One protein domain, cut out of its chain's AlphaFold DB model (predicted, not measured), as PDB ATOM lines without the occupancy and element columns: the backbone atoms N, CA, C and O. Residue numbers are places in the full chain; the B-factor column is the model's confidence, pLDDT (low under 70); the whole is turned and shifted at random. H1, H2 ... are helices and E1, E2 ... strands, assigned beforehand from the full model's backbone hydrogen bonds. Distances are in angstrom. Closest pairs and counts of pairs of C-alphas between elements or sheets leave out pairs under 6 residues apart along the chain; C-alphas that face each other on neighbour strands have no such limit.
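AT A GLANCE: This is residues 11 to 108 of the 399 residues of an uncharacterized protein of Stachybotrys chlorohalonata (strain IBT 40285) (UniProt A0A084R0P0). What does this domain look like? One strongly twisted sheet of five strands has H3 packed over one face, mostly on E5, while the long helix H2 only grazes the sheet, and the loop residues 75 to 80 between E3 and E4 stick out. What are its parts? The printed part has 98 residues with four named helices and five named strands, in the order E1 H1 H2 E2 H3 E3 E4 E5 H4; the mixed sheet runs E1 E2 E5 E4 E3, and the class is mixed, helices and strands. How large is it? It is compact, with a radius of gyration of the C-alphas of 14.1 A and spans of 40 by 35 by 21 A.

IN THESE COORDINATES: Where does the printed part begin? E1, residues 11 to 13, begins at C-alpha 11, (-1.257, 38.443, 42.129). H1 is residues 24 to 27, and H2, residues 30 to 46, is 24.1 A long from C-alpha 30 at (19.479, 39.405, 56.275). What follows? E2 is residues 51 to 55, 13.4 A; H3 is residues 57 to 66, 14.6 A; E3 is residues 68 to 73, 16.2 A. Where does it end? E4 is residues 82 to 87, 16.0 A, E5 is residues 94 to 101, 20.9 A, and H4, residues 104 to 108, ends at C-alpha 108, (14.026, 47.442, 29.912).

HOW THE PARTS SIT: How do the strands pair? E1 and E2 are parallel, with N 53 and O 11 at 2.9 A, and form with H1 and H2 a strand-helix-strand unit, two parallel neighbours with helices between, whose crossover is right-handed. E2 and E5 are parallel, with N 52 and O 97 at 2.8 A. E3, E4 and E5 make a meander, each strand the antiparallel neighbour of the one before, two hairpins, with N 72 and O 83 at 2.7 A and N 84 and O 98 at 2.8 A. Where are the helices? H3, in the split right-handed unit E2, H3, E3 with E5 and E4 between those strands, is on the sheet at a height of 9.6 A, only just over E5 alone, along the strands at 9 degrees on the local plane; its closest C-alphas to E5 are Arg 60 and Phe 100, 6.4 A. H1 is close but not clearly touching to H2, the C-alphas of Met 25 and Leu 33 being 7.0 A apart; H1 and H4 are not on the sheet. Are the helix backbones complete? Every O i to N i+4 pair is within hydrogen-bond range in H2 and H4, and 5 of 6 in H3; H1 is too short for such a pair.

THE WHOLE: How far does it reach? The C-alphas farthest apart, of Asp 31 and Gly 76, are 44.4 A apart. Is anything cut? The printed part has no cut, and no link is long. Where is confidence low? Residues 15 to 22, 24, 77, 79 and 104 to 108 are under 70, and the mean pLDDT of the printed part is 81.1.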
ATOM      1  N   LEU A  11      -2.263  37.567  41.538       75.75
ATOM      2  CA  LEU A  11      -1.257  38.443  42.129       75.75
ATOM      3  C   LEU A  11      -0.038  38.535  41.210       75.75
ATOM      4  O   LEU A  11       0.503  37.513  40.788       75.75
ATOM      5  N   ILE A  12       0.416  39.758  40.950       77.56
ATOM      6  CA  ILE A  12       1.668  40.035  40.243       77.56
ATOM      7  C   ILE A  12       2.573  40.789  41.209       77.56
ATOM      8  O   ILE A  12       2.187  41.851  41.702       77.56
ATOM      9  N   PHE A  13       3.753  40.247  41.497       75.62
ATOM     10  CA  PHE A  13       4.683  40.881  42.426       75.62
ATOM     11  C   PHE A  13       6.144  40.537  42.125       75.62
ATOM     12  O   PHE A  13       6.464  39.508  41.526       75.62
ATOM     13  N   ASP A  14       7.024  41.423  42.584       70.44
ATOM     14  CA  ASP A  14       8.432  41.133  42.837       70.44
ATOM     15  C   ASP A  14       8.593  40.895  44.346       70.44
ATOM     16  O   ASP A  14       8.044  41.641  45.157       70.44
ATOM     17  N   HIS A  15       9.323  39.851  44.730       67.50
ATOM     18  CA  HIS A  15       9.462  39.395  46.116       67.50
ATOM     19  C   HIS A  15      10.143  40.421  47.028       67.50
ATOM     20  O   HIS A  15       9.893  40.439  48.231       67.50
ATOM     21  N   THR A  16      10.961  41.304  46.452       69.31
ATOM     22  CA  THR A  16      11.585  42.421  47.180       69.31
ATOM     23  C   THR A  16      10.871  43.758  46.963       69.31
ATOM     24  O   THR A  16      11.209  44.744  47.614       69.31
ATOM     25  N   PHE A  17       9.846  43.791  46.097       68.31
ATOM     26  CA  PHE A  17       9.106  44.987  45.672       68.31
ATOM     27  C   PHE A  17      10.011  46.153  45.239       68.31
ATOM     28  O   PHE A  17       9.671  47.326  45.439       68.31
ATOM     29  N   ARG A  18      11.176  45.846  44.659       67.94
ATOM     30  CA  ARG A  18      12.203  46.846  44.360       67.94
ATOM     31  C   ARG A  18      12.061  47.380  42.932       67.94
ATOM     32  O   ARG A  18      11.374  46.819  42.086       67.94
ATOM     33  N   ARG A  19      12.686  48.533  42.680       59.38
ATOM     34  CA  ARG A  19      12.753  49.198  41.366       59.38
ATOM     35  C   ARG A  19      14.182  49.516  40.905       59.38
ATOM     36  O   ARG A  19      14.333  50.123  39.849       59.38
ATOM     37  N   ASP A  20      15.188  49.180  41.713       61.59
ATOM     38  CA  ASP A  20      16.596  49.457  41.416       61.59
ATOM     39  C   ASP A  20      17.257  48.237  40.755       61.59
ATOM     40  O   ASP A  20      16.943  47.113  41.145       61.59
ATOM     41  N   PRO A  21      18.269  48.443  39.891       60.66
ATOM     42  CA  PRO A  21      18.931  47.381  39.121       60.66
ATOM     43  C   PRO A  21      19.839  46.455  39.944       60.66
ATOM     44  O   PRO A  21      20.527  45.600  39.388       60.66
ATOM     45  N   VAL A  22      19.910  46.647  41.261       66.69
ATOM     46  CA  VAL A  22      20.763  45.854  42.148       66.69
ATOM     47  C   VAL A  22      19.935  44.710  42.717       66.69
ATOM     48  O   VAL A  22      18.889  44.959  43.317       66.69
ATOM     49  N   ASP A  23      20.431  43.476  42.589       70.69
ATOM     50  CA  ASP A  23      19.784  42.291  43.154       70.69
ATOM     51  C   ASP A  23      19.559  42.462  44.666       70.69
ATOM     52  O   ASP A  23      20.492  42.439  45.472       70.69
ATOM     53  N   GLY A  24      18.297  42.664  45.053       68.19
ATOM     54  CA  GLY A  24      17.903  42.883  46.443       68.19
ATOM     55  C   GLY A  24      18.241  41.701  47.348       68.19
ATOM     56  O   GLY A  24      18.481  41.902  48.534       68.19
ATOM     57  N   MET A  25      18.340  40.490  46.795       75.06
ATOM     58  CA  MET A  25      18.658  39.284  47.563       75.06
ATOM     59  C   MET A  25      20.127  39.235  47.994       75.06
ATOM     60  O   MET A  25      20.448  38.570  48.975       75.06
ATOM     61  N   THR A  26      21.014  39.926  47.272       77.88
ATOM     62  CA  THR A  26      22.444  40.028  47.605       77.88
ATOM     63  C   THR A  26      22.791  41.352  48.274       77.88
ATOM     64  O   THR A  26      23.719  41.407  49.078       77.88
ATOM     65  N   ALA A  27      22.052  42.419  47.963       80.19
ATOM     66  CA  ALA A  27      22.318  43.750  48.489       80.19
ATOM     67  C   ALA A  27      21.712  44.009  49.870       80.19
ATOM     68  O   ALA A  27      22.240  44.848  50.603       80.19
ATOM     69  N   TYR A  28      20.605  43.350  50.226       81.06
ATOM     70  CA  TYR A  28      19.987  43.572  51.527       81.06
ATOM     71  C   TYR A  28      20.648  42.750  52.635       81.06
ATOM     72  O   TYR A  28      20.870  41.548  52.470       81.06
ATOM     73  N   PRO A  29      20.905  43.375  53.798       87.31
ATOM     74  CA  PRO A  29      21.194  42.649  55.023       87.31
ATOM     75  C   PRO A  29      20.094  41.614  55.351       87.31
ATOM     76  O   PRO A  29      18.927  41.829  54.997       87.31
ATOM     77  N   PRO A  30      20.427  40.495  56.025       87.69
ATOM     78  CA  PRO A  30      19.479  39.405  56.275       87.69
ATOM     79  C   PRO A  30      18.197  39.811  57.013       87.69
ATOM     80  O   PRO A  30      17.133  39.269  56.730       87.69
ATOM     81  N   ASP A  31      18.282  40.766  57.935       89.12
ATOM     82  CA  ASP A  31      17.152  41.306  58.695       89.12
ATOM     83  C   ASP A  31      16.194  42.111  57.804       89.12
ATOM     84  O   ASP A  31      14.980  41.919  57.865       89.12
ATOM     85  N   VAL A  32      16.725  42.947  56.906       85.44
ATOM     86  CA  VAL A  32      15.921  43.671  55.908       85.44
ATOM     87  C   VAL A  32      15.239  42.685  54.962       85.44
ATOM     88  O   VAL A  32      14.035  42.786  54.719       85.44
ATOM     89  N   LEU A  33      15.981  41.689  54.469       84.25
ATOM     90  CA  LEU A  33      15.424  40.655  53.603       84.25
ATOM     91  C   LEU A  33      14.299  39.882  54.310       84.25
ATOM     92  O   LEU A  33      13.234  39.680  53.729       84.25
ATOM     93  N   GLN A  34      14.487  39.532  55.584       87.00
ATOM     94  CA  GLN A  34      13.477  38.850  56.389       87.00
ATOM     95  C   GLN A  34      12.182  39.663  56.516       87.00
ATOM     96  O   GLN A  34      11.097  39.077  56.501       87.00
ATOM     97  N   VAL A  35      12.257  40.996  56.606       87.62
ATOM     98  CA  VAL A  35      11.065  41.863  56.621       87.62
ATOM     99  C   VAL A  35      10.293  41.748  55.305       87.62
ATOM    100  O   VAL A  35       9.080  41.526  55.331       87.62
ATOM    101  N   HIS A  36      10.980  41.833  54.160       85.31
ATOM    102  CA  HIS A  36      10.356  41.676  52.840       85.31
ATOM    103  C   HIS A  36       9.742  40.284  52.657       85.31
ATOM    104  O   HIS A  36       8.597  40.161  52.210       85.31
ATOM    105  N   GLU A  37      10.463  39.235  53.052       85.31
ATOM    106  CA  GLU A  37      10.002  37.848  52.961       85.31
ATOM    107  C   GLU A  37       8.784  37.605  53.859       85.31
ATOM    108  O   GLU A  37       7.791  37.030  53.412       85.31
ATOM    109  N   SER A  38       8.812  38.102  55.098       88.69
ATOM    110  CA  SER A  38       7.707  37.968  56.055       88.69
ATOM    111  C   SER A  38       6.467  38.722  55.586       88.69
ATOM    112  O   SER A  38       5.356  38.194  55.650       88.69
ATOM    113  N   PHE A  39       6.645  39.939  55.067       88.44
ATOM    114  CA  PHE A  39       5.560  40.730  54.497       88.44
ATOM    115  C   PHE A  39       4.938  40.034  53.283       88.44
ATOM    116  O   PHE A  39       3.722  39.837  53.238       88.44
ATOM    117  N   THR A  40       5.769  39.584  52.339       87.19
ATOM    118  CA  THR A  40       5.313  38.868  51.142       87.19
ATOM    119  C   THR A  40       4.611  37.568  51.508       87.19
ATOM    120  O   THR A  40       3.529  37.289  51.000       87.19
ATOM    121  N   SER A  41       5.181  36.789  52.428       86.25
ATOM    122  CA  SER A  41       4.583  35.551  52.933       86.25
ATOM    123  C   SER A  41       3.219  35.809  53.574       86.25
ATOM    124  O   SER A  41       2.253  35.108  53.272       86.25
ATOM    125  N   LYS A  42       3.097  36.875  54.378       89.31
ATOM    126  CA  LYS A  42       1.832  37.275  55.003       89.31
ATOM    127  C   LYS A  42       0.784  37.696  53.975       89.31
ATOM    128  O   LYS A  42      -0.366  37.290  54.103       89.31
ATOM    129  N   ILE A  43       1.155  38.458  52.944       87.19
ATOM    130  CA  ILE A  43       0.243  38.769  51.832       87.19
ATOM    131  C   ILE A  43      -0.207  37.470  51.164       87.19
ATOM    132  O   ILE A  43      -1.400  37.198  51.058       87.19
ATOM    133  N   ARG A  44       0.753  36.629  50.773       87.62
ATOM    134  CA  ARG A  44       0.496  35.376  50.064       87.62
ATOM    135  C   ARG A  44      -0.396  34.433  50.865       87.62
ATOM    136  O   ARG A  44      -1.236  33.777  50.256       87.62
ATOM    137  N   SER A  45      -0.256  34.353  52.188       85.69
ATOM    138  CA  SER A  45      -1.085  33.477  53.029       85.69
ATOM    139  C   SER A  45      -2.532  33.949  53.174       85.69
ATOM    140  O   SER A  45      -3.409  33.111  53.353       85.69
ATOM    141  N   HIS A  46      -2.797  35.251  53.040       85.38
ATOM    142  CA  HIS A  46      -4.146  35.820  53.165       85.38
ATOM    143  C   HIS A  46      -4.839  36.049  51.815       85.38
ATOM    144  O   HIS A  46      -6.010  36.423  51.775       85.38
ATOM    145  N   MET A  47      -4.135  35.847  50.701       80.81
ATOM    146  CA  MET A  47      -4.694  36.071  49.374       80.81
ATOM    147  C   MET A  47      -5.486  34.879  48.841       80.81
ATOM    148  O   MET A  47      -5.030  33.740  48.876       80.81
ATOM    149  N   ALA A  48      -6.641  35.189  48.244       81.06
ATOM    150  CA  ALA A  48      -7.507  34.240  47.543       81.06
ATOM    151  C   ALA A  48      -7.074  33.961  46.087       81.06
ATOM    152  O   ALA A  48      -7.779  33.269  45.353       81.06
ATOM    153  N   ALA A  49      -5.944  34.526  45.642       79.38
ATOM    154  CA  ALA A  49      -5.457  34.342  44.282       79.38
ATOM    155  C   ALA A  49      -5.098  32.875  44.025       79.38
ATOM    156  O   ALA A  49      -4.336  32.258  44.768       79.38
ATOM    157  N   VAL A  50      -5.645  32.338  42.936       85.06
ATOM    158  CA  VAL A  50      -5.402  30.960  42.488       85.06
ATOM    159  C   VAL A  50      -4.143  30.897  41.620       85.06
ATOM    160  O   VAL A  50      -3.525  29.840  41.508       85.06
ATOM    161  N   PHE A  51      -3.751  32.031  41.029       85.06
ATOM    162  CA  PHE A  51      -2.595  32.151  40.150       85.06
ATOM    163  C   PHE A  51      -1.663  33.284  40.601       85.06
ATOM    164  O   PHE A  51      -2.116  34.388  40.907       85.06
ATOM    165  N   GLU A  52      -0.358  33.033  40.588       90.00
ATOM    166  CA  GLU A  52       0.674  34.030  40.869       90.00
ATOM    167  C   GLU A  52       1.642  34.164  39.700       90.00
ATOM    168  O   GLU A  52       2.093  33.173  39.129       90.00
ATOM    169  N   VAL A  53       1.991  35.406  39.372       88.50
ATOM    170  CA  VAL A  53       3.027  35.731  38.393       88.50
ATOM    171  C   VAL A  53       4.172  36.403  39.138       88.50
ATOM    172  O   VAL A  53       4.006  37.490  39.693       88.50
ATOM    173  N   VAL A  54       5.323  35.737  39.163       88.94
ATOM    174  CA  VAL A  54       6.474  36.122  39.983       88.94
ATOM    175  C   VAL A  54       7.632  36.531  39.088       88.94
ATOM    176  O   VAL A  54       8.076  35.758  38.237       88.94
ATOM    177  N   TRP A  55       8.142  37.742  39.291       87.00
ATOM    178  CA  TRP A  55       9.217  38.300  38.477       87.00
ATOM    179  C   TRP A  55      10.615  37.985  39.021       87.00
ATOM    180  O   TRP A  55      10.904  38.228  40.187       87.00
ATOM    181  N   GLY A  56      11.511  37.538  38.136       84.44
ATOM    182  CA  GLY A  56      12.955  37.470  38.384       84.44
ATOM    183  C   GLY A  56      13.496  36.074  38.704       84.44
ATOM    184  O   GLY A  56      12.940  35.319  39.501       84.44
ATOM    185  N   ALA A  57      14.640  35.737  38.099       82.12
ATOM    186  CA  ALA A  57      15.323  34.464  38.335       82.12
ATOM    187  C   ALA A  57      15.844  34.303  39.782       82.12
ATOM    188  O   ALA A  57      15.612  33.239  40.354       82.12
ATOM    189  N   PRO A  58      16.454  35.320  40.434       82.69
ATOM    190  CA  PRO A  58      16.885  35.192  41.832       82.69
ATOM    191  C   PRO A  58      15.722  34.888  42.783       82.69
ATOM    192  O   PRO A  58      15.837  34.051  43.681       82.69
ATOM    193  N   VAL A  59      14.565  35.511  42.531       84.19
ATOM    194  CA  VAL A  59      13.326  35.278  43.279       84.19
ATOM    195  C   VAL A  59      12.840  33.845  43.094       84.19
ATOM    196  O   VAL A  59      12.527  33.180  44.081       84.19
ATOM    197  N   ARG A  60      12.823  33.340  41.853       87.50
ATOM    198  CA  ARG A  60      12.476  31.943  41.560       87.50
ATOM    199  C   ARG A  60      13.329  30.972  42.369       87.50
ATOM    200  O   ARG A  60      12.786  30.101  43.046       87.50
ATOM    201  N   GLU A  61      14.649  31.134  42.330       88.44
ATOM    202  CA  GLU A  61      15.569  30.233  43.033       88.44
ATOM    203  C   GLU A  61      15.426  30.325  44.555       88.44
ATOM    204  O   GLU A  61      15.524  29.313  45.249       88.44
ATOM    205  N   ARG A  62      15.139  31.513  45.100       85.94
ATOM    206  CA  ARG A  62      14.832  31.658  46.527       85.94
ATOM    207  C   ARG A  62      13.519  30.976  46.892       85.94
ATOM    208  O   ARG A  62      13.481  30.226  47.862       85.94
ATOM    209  N   MET A  63      12.454  31.217  46.132       88.12
ATOM    210  CA  MET A  63      11.134  30.669  46.434       88.12
ATOM    211  C   MET A  63      11.130  29.141  46.355       88.12
ATOM    212  O   MET A  63      10.522  28.507  47.210       88.12
ATOM    213  N   LYS A  64      11.870  28.543  45.411       88.44
ATOM    214  CA  LYS A  64      12.078  27.084  45.343       88.44
ATOM    215  C   LYS A  64      12.742  26.493  46.591       88.44
ATOM    216  O   LYS A  64      12.559  25.312  46.859       88.44
ATOM    217  N   LYS A  65      13.501  27.287  47.356       89.00
ATOM    218  CA  LYS A  65      14.118  26.852  48.623       89.00
ATOM    219  C   LYS A  65      13.177  26.979  49.818       89.00
ATOM    220  O   LYS A  65      13.355  26.272  50.801       89.00
ATOM    221  N   THR A  66      12.223  27.907  49.763       85.44
ATOM    222  CA  THR A  66      11.347  28.240  50.898       85.44
ATOM    223  C   THR A  66       9.940  27.662  50.774       85.44
ATOM    224  O   THR A  66       9.212  27.629  51.760       85.44
ATOM    225  N   HIS A  67       9.549  27.199  49.585       89.19
ATOM    226  CA  HIS A  67       8.228  26.651  49.297       89.19
ATOM    227  C   HIS A  67       8.346  25.321  48.554       89.19
ATOM    228  O   HIS A  67       9.278  25.098  47.782       89.19
ATOM    229  N   ARG A  68       7.355  24.447  48.751       91.56
ATOM    230  CA  ARG A  68       7.244  23.188  48.017       91.56
ATOM    231  C   ARG A  68       6.555  23.432  46.678       91.56
ATOM    232  O   ARG A  68       5.334  23.580  46.627       91.56
ATOM    233  N   PHE A  69       7.348  23.439  45.612       92.75
ATOM    234  CA  PHE A  69       6.848  23.498  44.244       92.75
ATOM    235  C   PHE A  69       6.998  22.167  43.523       92.75
ATOM    236  O   PHE A  69       8.009  21.484  43.664       92.75
ATOM    237  N   GLU A  70       6.014  21.852  42.695       90.94
ATOM    238  CA  GLU A  70       6.077  20.784  41.704       90.94
ATOM    239  C   GLU A  70       5.892  21.390  40.316       90.94
ATOM    240  O   GLU A  70       4.996  22.206  40.106       90.94
ATOM    241  N   GLU A  71       6.763  21.048  39.372       89.44
ATOM    242  CA  GLU A  71       6.650  21.574  38.015       89.44
ATOM    243  C   GLU A  71       5.521  20.870  37.255       89.44
ATOM    244  O   GLU A  71       5.473  19.646  37.157       89.44
ATOM    245  N   PHE A  72       4.620  21.664  36.688       85.12
ATOM    246  CA  PHE A  72       3.512  21.228  35.856       85.12
ATOM    247  C   PHE A  72       3.800  21.582  34.399       85.12
ATOM    248  O   PHE A  72       3.612  22.720  33.957       85.12
ATOM    249  N   GLN A  73       4.281  20.585  33.660       81.00
ATOM    250  CA  GLN A  73       4.628  20.724  32.250       81.00
ATOM    251  C   GLN A  73       3.370  20.834  31.388       81.00
ATOM    252  O   GLN A  73       2.481  19.981  31.434       81.00
ATOM    253  N   LEU A  74       3.311  21.883  30.568       74.31
ATOM    254  CA  LEU A  74       2.234  22.073  29.607       74.31
ATOM    255  C   LEU A  74       2.566  21.409  28.267       74.31
ATOM    256  O   LEU A  74       3.717  21.360  27.839       74.31
ATOM    257  N   TRP A  75       1.536  20.932  27.569       75.81
ATOM    258  CA  TRP A  75       1.670  20.239  26.285       75.81
ATOM    259  C   TRP A  75       1.109  21.037  25.099       75.81
ATOM    260  O   TRP A  75       0.383  22.029  25.240       75.81
ATOM    261  N   GLY A  76       1.425  20.574  23.886       80.31
ATOM    262  CA  GLY A  76       0.934  21.150  22.633       80.31
ATOM    263  C   GLY A  76       1.450  22.573  22.410       80.31
ATOM    264  O   GLY A  76       2.642  22.834  22.526       80.31
ATOM    265  N   ARG A  77       0.549  23.520  22.112       63.19
ATOM    266  CA  ARG A  77       0.910  24.927  21.821       63.19
ATOM    267  C   ARG A  77       1.523  25.699  22.999       63.19
ATOM    268  O   ARG A  77       1.922  26.842  22.814       63.19
ATOM    269  N   TYR A  78       1.512  25.114  24.194       71.25
ATOM    270  CA  TYR A  78       2.088  25.686  25.411       71.25
ATOM    271  C   TYR A  78       3.330  24.918  25.881       71.25
ATOM    272  O   TYR A  78       3.817  25.171  26.978       71.25
ATOM    273  N   SER A  79       3.836  23.992  25.059       69.25
ATOM    274  CA  SER A  79       5.108  23.314  25.305       69.25
ATOM    275  C   SER A  79       6.216  24.343  25.540       69.25
ATOM    276  O   SER A  79       6.354  25.284  24.757       69.25
ATOM    277  N   GLY A  80       6.986  24.166  26.616       71.50
ATOM    278  CA  GLY A  80       8.045  25.094  27.036       71.50
ATOM    279  C   GLY A  80       7.601  26.195  28.009       71.50
ATOM    280  O   GLY A  80       8.430  26.984  28.449       71.50
ATOM    281  N   VAL A  81       6.316  26.264  28.377       78.75
ATOM    282  CA  VAL A  81       5.855  27.127  29.475       78.75
ATOM    283  C   VAL A  81       5.857  26.333  30.780       78.75
ATOM    284  O   VAL A  81       5.051  25.418  30.949       78.75
ATOM    285  N   SER A  82       6.711  26.731  31.724       83.31
ATOM    286  CA  SER A  82       6.749  26.146  33.069       83.31
ATOM    287  C   SER A  82       5.744  26.825  34.003       83.31
ATOM    288  O   SER A  82       5.875  28.008  34.337       83.31
ATOM    289  N   ILE A  83       4.754  26.060  34.464       89.19
ATOM    290  CA  ILE A  83       3.895  26.418  35.600       89.19
ATOM    291  C   ILE A  83       4.318  25.564  36.792       89.19
ATOM    292  O   ILE A  83       4.688  24.409  36.631       89.19
ATOM    293  N   PHE A  84       4.256  26.118  37.996       93.19
ATOM    294  CA  PHE A  84       4.576  25.420  39.234       93.19
ATOM    295  C   PHE A  84       3.335  25.314  40.117       93.19
ATOM    296  O   PHE A  84       2.575  26.269  40.262       93.19
ATOM    297  N   LEU A  85       3.129  24.149  40.714       91.38
ATOM    298  CA  LEU A  85       2.101  23.879  41.708       91.38
ATOM    299  C   LEU A  85       2.696  24.131  43.089       91.38
ATOM    300  O   LEU A  85       3.658  23.468  43.470       91.38
ATOM    301  N   GLU A  86       2.156  25.094  43.836       92.25
ATOM    302  CA  GLU A  86       2.522  25.279  45.242       92.25
ATOM    303  C   GLU A  86       1.673  24.368  46.116       92.25
ATOM    304  O   GLU A  86       0.442  24.477  46.131       92.25
ATOM    305  N   TRP A  87       2.333  23.525  46.898       88.81
ATOM    306  CA  TRP A  87       1.676  22.629  47.838       88.81
ATOM    307  C   TRP A  87       1.772  23.163  49.263       88.81
ATOM    308  O   TRP A  87       2.802  23.688  49.689       88.81
ATOM    309  N   GLU A  88       0.697  22.998  50.025       86.56
ATOM    310  CA  GLU A  88       0.729  23.205  51.468       86.56
ATOM    311  C   GLU A  88       1.561  22.094  52.128       86.56
ATOM    312  O   GLU A  88       1.346  20.910  51.857       86.56
ATOM    313  N   MET A  89       2.528  22.486  52.965       76.00
ATOM    314  CA  MET A  89       3.568  21.591  53.492       76.00
ATOM    315  C   MET A  89       2.996  20.390  54.259       76.00
ATOM    316  O   MET A  89       3.514  19.285  54.114       76.00
ATOM    317  N   ASP A  90       1.898  20.591  54.991       79.38
ATOM    318  CA  ASP A  90       1.408  19.617  55.974       79.38
ATOM    319  C   ASP A  90       0.267  18.725  55.460       79.38
ATOM    320  O   ASP A  90       0.011  17.661  56.016       79.38
ATOM    321  N   VAL A  91      -0.435  19.137  54.400       73.38
ATOM    322  CA  VAL A  91      -1.720  18.519  54.002       73.38
ATOM    323  C   VAL A  91      -1.784  18.063  52.547       73.38
ATOM    324  O   VAL A  91      -2.822  17.580  52.106       73.38
ATOM    325  N   SER A  92      -0.690  18.190  51.784       79.38
ATOM    326  CA  SER A  92      -0.649  17.876  50.338       79.38
ATOM    327  C   SER A  92      -1.815  18.499  49.556       79.38
ATOM    328  O   SER A  92      -2.274  17.970  48.546       79.38
ATOM    329  N   ARG A  93      -2.313  19.643  50.034       87.12
ATOM    330  CA  ARG A  93      -3.379  20.406  49.396       87.12
ATOM    331  C   ARG A  93      -2.744  21.388  48.425       87.12
ATOM    332  O   ARG A  93      -1.829  22.124  48.801       87.12
ATOM    333  N   LEU A  94      -3.226  21.397  47.182       86.88
ATOM    334  CA  LEU A  94      -2.790  22.375  46.193       86.88
ATOM    335  C   LEU A  94      -3.232  23.764  46.650       86.88
ATOM    336  O   LEU A  94      -4.422  24.008  46.852       86.88
ATOM    337  N   LYS A  95      -2.271  24.671  46.812       89.19
ATOM    338  CA  LYS A  95      -2.517  26.026  47.302       89.19
ATOM    339  C   LYS A  95      -2.738  27.010  46.159       89.19
ATOM    340  O   LYS A  95      -3.644  27.832  46.249       89.19
ATOM    341  N   ARG A  96      -1.895  26.967  45.120       90.81
ATOM    342  CA  ARG A  96      -1.963  27.857  43.945       90.81
ATOM    343  C   ARG A  96      -1.074  27.386  42.799       90.81
ATOM    344  O   ARG A  96      -0.192  26.551  42.984       90.81
ATOM    345  N   PHE A  97      -1.290  27.991  41.639       91.56
ATOM    346  CA  PHE A  97      -0.414  27.911  40.477       91.56
ATOM    347  C   PHE A  97       0.523  29.122  40.457       91.56
ATOM    348  O   PHE A  97       0.090  30.246  40.706       91.56
ATOM    349  N   VAL A  98       1.795  28.910  40.140       92.31
ATOM    350  CA  VAL A  98       2.830  29.945  40.110       92.31
ATOM    351  C   VAL A  98       3.528  29.918  38.757       92.31
ATOM    352  O   VAL A  98       3.976  28.872  38.295       92.31
ATOM    353  N   MET A  99       3.645  31.076  38.118       92.38
ATOM    354  CA  MET A  99       4.407  31.264  36.890       92.38
ATOM    355  C   MET A  99       5.562  32.218  37.166       92.38
ATOM    356  O   MET A  99       5.353  33.384  37.500       92.38
ATOM    357  N   PHE A 100       6.787  31.726  37.000       89.44
ATOM    358  CA  PHE A 100       7.971  32.573  37.059       89.44
ATOM    359  C   PHE A 100       8.230  33.185  35.690       89.44
ATOM    360  O   PHE A 100       8.252  32.490  34.677       89.44
ATOM    361  N   VAL A 101       8.445  34.490  35.666       85.88
ATOM    362  CA  VAL A 101       8.652  35.276  34.450       85.88
ATOM    363  C   VAL A 101       9.881  36.159  34.613       85.88
ATOM    364  O   VAL A 101      10.263  36.535  35.725       85.88
ATOM    365  N   ALA A 102      10.518  36.504  33.496       79.56
ATOM    366  CA  ALA A 102      11.626  37.449  33.509       79.56
ATOM    367  C   ALA A 102      11.184  38.778  34.142       79.56
ATOM    368  O   ALA A 102      10.062  39.243  33.920       79.56
ATOM    369  N   HIS A 103      12.065  39.385  34.938       75.69
ATOM    370  CA  HIS A 103      11.774  40.679  35.543       75.69
ATOM    371  C   HIS A 103      11.566  41.726  34.433       75.69
ATOM    372  O   HIS A 103      12.354  41.739  33.482       75.69
ATOM    373  N   PRO A 104      10.558  42.620  34.514       68.62
ATOM    374  CA  PRO A 104      10.321  43.634  33.482       68.62
ATOM    375  C   PRO A 104      11.557  44.493  33.221       68.62
ATOM    376  O   PRO A 104      11.785  44.954  32.110       68.62
ATOM    377  N   GLU A 105      12.407  44.659  34.231       64.12
ATOM    378  CA  GLU A 105      13.677  45.358  34.098       64.12
ATOM    379  C   GLU A 105      14.681  44.648  33.185       64.12
ATOM    380  O   GLU A 105      15.369  45.327  32.435       64.12
ATOM    381  N   ALA A 106      14.715  43.313  33.143       62.94
ATOM    382  CA  ALA A 106      15.520  42.589  32.155       62.94
ATOM    383  C   ALA A 106      15.060  42.912  30.721       62.94
ATOM    384  O   ALA A 106      15.868  42.955  29.799       62.94
ATOM    385  N   MET A 107      13.774  43.238  30.542       56.47
ATOM    386  CA  MET A 107      13.222  43.703  29.264       56.47
ATOM    387  C   MET A 107      13.546  45.182  28.974       56.47
ATOM    388  O   MET A 107      13.521  45.606  27.817       56.47
ATOM    389  N   ILE A 108      13.828  45.986  30.008       49.94
ATOM    390  CA  ILE A 108      14.026  47.442  29.912       49.94
ATOM    391  C   ILE A 108      15.518  47.819  29.885       49.94
ATOM    392  O   ILE A 108      15.909  48.666  29.079       49.94
TER     393      ILE A 108